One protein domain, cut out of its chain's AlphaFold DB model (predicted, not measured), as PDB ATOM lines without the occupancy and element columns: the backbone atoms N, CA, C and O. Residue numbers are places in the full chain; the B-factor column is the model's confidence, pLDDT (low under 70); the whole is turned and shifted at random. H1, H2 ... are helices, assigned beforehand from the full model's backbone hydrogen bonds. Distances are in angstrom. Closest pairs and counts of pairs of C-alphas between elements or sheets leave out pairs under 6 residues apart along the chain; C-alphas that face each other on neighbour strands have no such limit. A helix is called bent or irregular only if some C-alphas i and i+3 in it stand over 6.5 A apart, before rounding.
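Overview. This is residues 6 to 52 of the 841 residues of the protein "Chloride channel protein" of Rhizopus azygosporus (UniProt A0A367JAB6). Look for a lopsided helical hairpin with a free end: the short helix H1 folds back over the first part of the long helix H2, and beyond the far end of H2 a second short helix, H3, sticks out with no other helix beside it. The space between H1 and H3 is open. The printed part has 47 residues with three named helices, in the order H1, H2, H3, and no named strand; its class is all helix. It is only just loose, close to extended, with a radius of gyration of the C-alphas of 13.9 A, and its outline is only just flat, spanning 42 by 21 by 9 A.

Arrangement. Start at H1, residues 6 to 15, and pass the tight link to H2, residues 18 to 38. These two touch, and their closest C-alphas, those of Val 8 and Met 25, are 6.3 A apart. They run opposite ways at a shallow tilt of 34 degrees, only just short of steep, and form a helical hairpin. A second tight link leads to H3, residues 43 to 50, which is apart from both H1 and H2. In H1 and H3 every O i to N i+4 pair is within hydrogen-bond range; in H2 it is 15 of 17.

Along the chain. Find C-alpha 6 at (170.910, 216.131, 179.648); from there H1 runs 14.0 A to C-alpha 15. H2 begins at C-alpha 18, (160.585, 210.736, 188.891), and runs 31.4 A to C-alpha 38. It is irregular: C-alphas 19 and 22 are 7.4 A apart. H3 runs 10.3 A to C-alpha 50 at (194.783, 222.863, 175.169).

Size, cuts and confidence. The C-alphas of Thr 19 and Gly 52, the two farthest apart, are 42.8 A apart. Residues 43 to 52, of which 43 to 50 belong to H3, stand free. The printed part has no cut. In the B-factor column, the model's mean pLDDT for the printed part is 78.6, and residues 39 to 41 are under 70.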
ATOM      1  N   SER A   6     170.818 217.547 180.023       83.31
ATOM      2  CA  SER A   6     170.910 216.131 179.648       83.31
ATOM      3  C   SER A   6     171.481 215.222 180.740       83.31
ATOM      4  O   SER A   6     171.071 214.071 180.819       83.31
ATOM      5  N   VAL A   7     172.364 215.706 181.620       83.06
ATOM      6  CA  VAL A   7     172.886 214.895 182.738       83.06
ATOM      7  C   VAL A   7     171.769 214.561 183.729       83.06
ATOM      8  O   VAL A   7     171.712 213.436 184.216       83.06
ATOM      9  N   VAL A   8     170.841 215.499 183.967       80.81
ATOM     10  CA  VAL A   8     169.645 215.258 184.793       80.81
ATOM     11  C   VAL A   8     168.797 214.157 184.164       80.81
ATOM     12  O   VAL A   8     168.381 213.241 184.862       80.81
ATOM     13  N   VAL A   9     168.549 214.255 182.853       83.06
ATOM     14  CA  VAL A   9     167.705 213.305 182.114       83.06
ATOM     15  C   VAL A   9     168.326 211.913 182.135       83.06
ATOM     16  O   VAL A   9     167.632 210.962 182.461       83.06
ATOM     17  N   ILE A  10     169.638 211.802 181.901       86.81
ATOM     18  CA  ILE A  10     170.364 210.527 181.964       86.81
ATOM     19  C   ILE A  10     170.325 209.946 183.381       86.81
ATOM     20  O   ILE A  10     170.042 208.764 183.547       86.81
ATOM     21  N   MET A  11     170.579 210.750 184.422       80.44
ATOM     22  CA  MET A  11     170.484 210.271 185.806       80.44
ATOM     23  C   MET A  11     169.060 209.817 186.132       80.44
ATOM     24  O   MET A  11     168.886 208.751 186.710       80.44
ATOM     25  N   PHE A  12     168.043 210.575 185.728       83.12
ATOM     26  CA  PHE A  12     166.642 210.197 185.890       83.12
ATOM     27  C   PHE A  12     166.317 208.869 185.188       83.12
ATOM     28  O   PHE A  12     165.773 207.965 185.820       83.12
ATOM     29  N   GLU A  13     166.692 208.733 183.917       85.00
ATOM     30  CA  GLU A  13     166.419 207.557 183.088       85.00
ATOM     31  C   GLU A  13     167.114 206.303 183.640       85.00
ATOM     32  O   GLU A  13     166.512 205.233 183.684       85.00
ATOM     33  N   LEU A  14     168.332 206.448 184.175       87.94
ATOM     34  CA  LEU A  14     169.056 205.368 184.854       87.94
ATOM     35  C   LEU A  14     168.463 205.001 186.222       87.94
ATOM     36  O   LEU A  14     168.562 203.849 186.639       87.94
ATOM     37  N   THR A  15     167.874 205.962 186.936       85.06
ATOM     38  CA  THR A  15     167.341 205.736 188.293       85.06
ATOM     39  C   THR A  15     165.894 205.229 188.267       85.06
ATOM     40  O   THR A  15     165.438 204.616 189.230       85.06
ATOM     41  N   GLY A  16     165.147 205.478 187.185       78.50
ATOM     42  CA  GLY A  16     163.776 204.991 186.994       78.50
ATOM     43  C   GLY A  16     162.732 205.596 187.945       78.50
ATOM     44  O   GLY A  16     161.616 205.089 188.031       78.50
ATOM     45  N   GLN A  17     163.067 206.667 188.673       72.94
ATOM     46  CA  GLN A  17     162.190 207.309 189.660       72.94
ATOM     47  C   GLN A  17     162.088 208.819 189.411       72.94
ATOM     48  O   GLN A  17     163.085 209.538 189.462       72.94
ATOM     49  N   ILE A  18     160.864 209.314 189.191       75.44
ATOM     50  CA  ILE A  18     160.585 210.736 188.891       75.44
ATOM     51  C   ILE A  18     160.757 211.623 190.140       75.44
ATOM     52  O   ILE A  18     161.033 212.814 190.027       75.44
ATOM     53  N   THR A  19     160.664 211.050 191.344       76.56
ATOM     54  CA  THR A  19     160.674 211.778 192.625       76.56
ATOM     55  C   THR A  19     161.921 212.644 192.837       76.56
ATOM     56  O   THR A  19     161.840 213.702 193.458       76.56
ATOM     57  N   TYR A  20     163.072 212.241 192.293       76.44
ATOM     58  CA  TYR A  20     164.344 212.945 192.491       76.44
ATOM     59  C   TYR A  20     164.683 213.960 191.393       76.44
ATOM     60  O   TYR A  20     165.752 214.571 191.442       76.44
ATOM     61  N   ILE A  21     163.794 214.196 190.424       80.38
ATOM     62  CA  ILE A  21     164.095 215.083 189.294       80.38
ATOM     63  C   ILE A  21     164.275 216.543 189.731       80.38
ATOM     64  O   ILE A  21     165.254 217.185 189.352       80.38
ATOM     65  N   LEU A  22     163.384 217.049 190.591       75.44
ATOM     66  CA  LEU A  22     163.384 218.446 191.027       75.44
ATOM     67  C   LEU A  22     164.604 218.781 191.914       75.44
ATOM     68  O   LEU A  22     165.311 219.738 191.590       75.44
ATOM     69  N   PRO A  23     164.953 217.986 192.950       79.88
ATOM     70  CA  PRO A  23     166.170 218.222 193.732       79.88
ATOM     71  C   PRO A  23     167.453 218.134 192.894       79.88
ATOM     72  O   PRO A  23     168.361 218.950 193.061       79.88
ATOM     73  N   THR A  24     167.523 217.183 191.958       81.81
ATOM     74  CA  THR A  24     168.707 216.983 191.106       81.81
ATOM     75  C   THR A  24     168.877 218.128 190.105       81.81
ATOM     76  O   THR A  24     169.998 218.585 189.886       81.81
ATOM     77  N   MET A  25     167.783 218.669 189.551       80.44
ATOM     78  CA  MET A  25     167.834 219.872 188.709       80.44
ATOM     79  C   MET A  25     168.339 221.095 189.472       80.44
ATOM     80  O   MET A  25     169.201 221.807 188.958       80.44
ATOM     81  N   ILE A  26     167.851 221.325 190.695       78.69
ATOM     82  CA  ILE A  26     168.289 222.452 191.531       78.69
ATOM     83  C   ILE A  26     169.780 222.318 191.863       78.69
ATOM     84  O   ILE A  26     170.540 223.270 191.686       78.69
ATOM     85  N   ALA A  27     170.225 221.126 192.273       83.56
ATOM     86  CA  ALA A  27     171.631 220.866 192.568       83.56
ATOM     87  C   ALA A  27     172.536 221.107 191.347       83.56
ATOM     88  O   ALA A  27     173.589 221.738 191.471       83.56
ATOM     89  N   LEU A  28     172.125 220.662 190.155       82.88
ATOM     90  CA  LEU A  28     172.896 220.857 188.923       82.88
ATOM     91  C   LEU A  28     172.876 222.313 188.438       82.88
ATOM     92  O   LEU A  28     173.900 222.790 187.952       82.88
ATOM     93  N   MET A  29     171.773 223.043 188.634       76.38
ATOM     94  CA  MET A  29     171.689 224.492 188.400       76.38
ATOM     95  C   MET A  29     172.679 225.263 189.279       76.38
ATOM     96  O   MET A  29     173.471 226.049 188.761       76.38
ATOM     97  N   ILE A  30     172.697 224.991 190.588       81.62
ATOM     98  CA  ILE A  30     173.637 225.624 191.527       81.62
ATOM     99  C   ILE A  30     175.079 225.257 191.163       81.62
ATOM    100  O   ILE A  30     175.936 226.132 191.074       81.62
ATOM    101  N   THR A  31     175.350 223.978 190.892       83.00
ATOM    102  CA  THR A  31     176.697 223.511 190.528       83.00
ATOM    103  C   THR A  31     177.195 224.184 189.251       83.00
ATOM    104  O   THR A  31     178.350 224.602 189.184       83.00
ATOM    105  N   ARG A  32     176.326 224.341 188.245       77.75
ATOM    106  CA  ARG A  32     176.647 225.068 187.015       77.75
ATOM    107  C   ARG A  32     176.931 226.543 187.294       77.75
ATOM    108  O   ARG A  32     177.959 227.035 186.847       77.75
ATOM    109  N   ALA A  33     176.081 227.217 188.067       74.94
ATOM    110  CA  ALA A  33     176.265 228.626 188.413       74.94
ATOM    111  C   ALA A  33     177.596 228.876 189.145       74.94
ATOM    112  O   ALA A  33     178.308 229.831 188.841       74.94
ATOM    113  N   VAL A  34     177.968 227.984 190.068       80.94
ATOM    114  CA  VAL A  34     179.258 228.039 190.767       80.94
ATOM    115  C   VAL A  34     180.422 227.763 189.809       80.94
ATOM    116  O   VAL A  34     181.429 228.464 189.861       80.94
ATOM    117  N   ASN A  35     180.307 226.778 188.912       73.50
ATOM    118  CA  ASN A  35     181.355 226.480 187.930       73.50
ATOM    119  C   ASN A  35     181.621 227.669 186.996       73.50
ATOM    120  O   ASN A  35     182.777 228.046 186.809       73.50
ATOM    121  N   ASP A  36     180.558 228.289 186.480       71.19
ATOM    122  CA  ASP A  36     180.642 229.441 185.578       71.19
ATOM    123  C   ASP A  36     181.244 230.678 186.281       71.19
ATOM    124  O   ASP A  36     181.840 231.536 185.628       71.19
ATOM    125  N   TRP A  37     181.166 230.743 187.618       74.25
ATOM    126  CA  TRP A  37     181.816 231.777 188.429       74.25
ATOM    127  C   TRP A  37     183.340 231.615 188.515       74.25
ATOM    128  O   TRP A  37     184.071 232.606 188.480       74.25
ATOM    129  N   PHE A  38     183.836 230.378 188.612       72.31
ATOM    130  CA  PHE A  38     185.274 230.111 188.705       72.31
ATOM    131  C   PHE A  38     185.961 230.066 187.339       72.31
ATOM    132  O   PHE A  38     187.088 230.551 187.206       72.31
ATOM    133  N   GLN A  39     185.335 229.441 186.337       64.12
ATOM    134  CA  GLN A  39     185.926 229.231 185.015       64.12
ATOM    135  C   GLN A  39     184.858 229.257 183.919       64.12
ATOM    136  O   GLN A  39     183.850 228.561 183.983       64.12
ATOM    137  N   SER A  40     185.123 230.007 182.850       62.19
ATOM    138  CA  SER A  40     184.277 230.017 181.657       62.19
ATOM    139  C   SER A  40     184.588 228.788 180.788       62.19
ATOM    140  O   SER A  40     185.563 228.788 180.033       62.19
ATOM    141  N   GLY A  41     183.786 227.727 180.922       68.94
ATOM    142  CA  GLY A  41     183.824 226.543 180.053       68.94
ATOM    143  C   GLY A  41     183.911 225.202 180.788       68.94
ATOM    144  O   GLY A  41     184.303 225.109 181.950       68.94
ATOM    145  N   GLY A  42     183.533 224.125 180.097       78.81
ATOM    146  CA  GLY A  42     183.665 222.763 180.611       78.81
ATOM    147  C   GLY A  42     185.064 222.176 180.401       78.81
ATOM    148  O   GLY A  42     185.866 222.670 179.614       78.81
ATOM    149  N   ILE A  43     185.338 221.038 181.048       80.94
ATOM    150  CA  ILE A  43     186.604 220.294 180.865       80.94
ATOM    151  C   ILE A  43     186.902 219.949 179.395       80.94
ATOM    152  O   ILE A  43     188.057 219.971 178.986       80.94
ATOM    153  N   ALA A  44     185.863 219.653 178.604       80.56
ATOM    154  CA  ALA A  44     185.998 219.329 177.188       80.56
ATOM    155  C   ALA A  44     186.453 220.561 176.397       80.56
ATOM    156  O   ALA A  44     187.455 220.487 175.698       80.56
ATOM    157  N   ASP A  45     185.801 221.708 176.605       76.50
ATOM    158  CA  ASP A  45     186.197 222.995 176.019       76.50
ATOM    159  C   ASP A  45     187.662 223.314 176.355       76.50
ATOM    160  O   ASP A  45     188.445 223.728 175.498       76.50
ATOM    161  N   ARG A  46     188.076 223.046 177.603       79.75
ATOM    162  CA  ARG A  46     189.460 223.264 178.027       79.75
ATOM    163  C   ARG A  46     190.439 222.327 177.328       79.75
ATOM    164  O   ARG A  46     191.510 222.772 176.928       79.75
ATOM    165  N   TYR A  47     190.073 221.061 177.169       82.19
ATOM    166  CA  TYR A  47     190.879 220.073 176.460       82.19
ATOM    167  C   TYR A  47     191.008 220.399 174.964       82.19
ATOM    168  O   TYR A  47     192.087 220.263 174.392       82.19
ATOM    169  N   ILE A  48     189.935 220.899 174.344       80.81
ATOM    170  CA  ILE A  48     189.919 221.349 172.946       80.81
ATOM    171  C   ILE A  48     190.892 222.514 172.751       80.81
ATOM    172  O   ILE A  48     191.740 222.467 171.858       80.81
ATOM    173  N   ARG A  49     190.834 223.517 173.637       74.88
ATOM    174  CA  ARG A  49     191.750 224.666 173.611       74.88
ATOM    175  C   ARG A  49     193.200 224.267 173.894       74.88
ATOM    176  O   ARG A  49     194.101 224.788 173.248       74.88
ATOM    177  N   LEU A  50     193.435 223.335 174.823       78.62
ATOM    178  CA  LEU A  50     194.783 222.863 175.169       78.62
ATOM    179  C   LEU A  50     195.460 222.125 174.005       78.62
ATOM    180  O   LEU A  50     196.655 222.293 173.788       78.62
ATOM    181  N   ASN A  51     194.689 221.357 173.234       82.69
ATOM    182  CA  ASN A  51     195.181 220.675 172.037       82.69
ATOM    183  C   ASN A  51     195.235 221.578 170.794       82.69
ATOM    184  O   ASN A  51     195.681 221.134 169.739       82.69
ATOM    185  N   GLY A  52     194.779 222.830 170.897       74.38
ATOM    186  CA  GLY A  52     194.796 223.786 169.793       74.38
ATOM    187  C   GLY A  52     193.857 223.418 168.643       74.38
ATOM    188  O   GLY A  52     194.141 223.761 167.494       74.38
TER     189      GLY A  52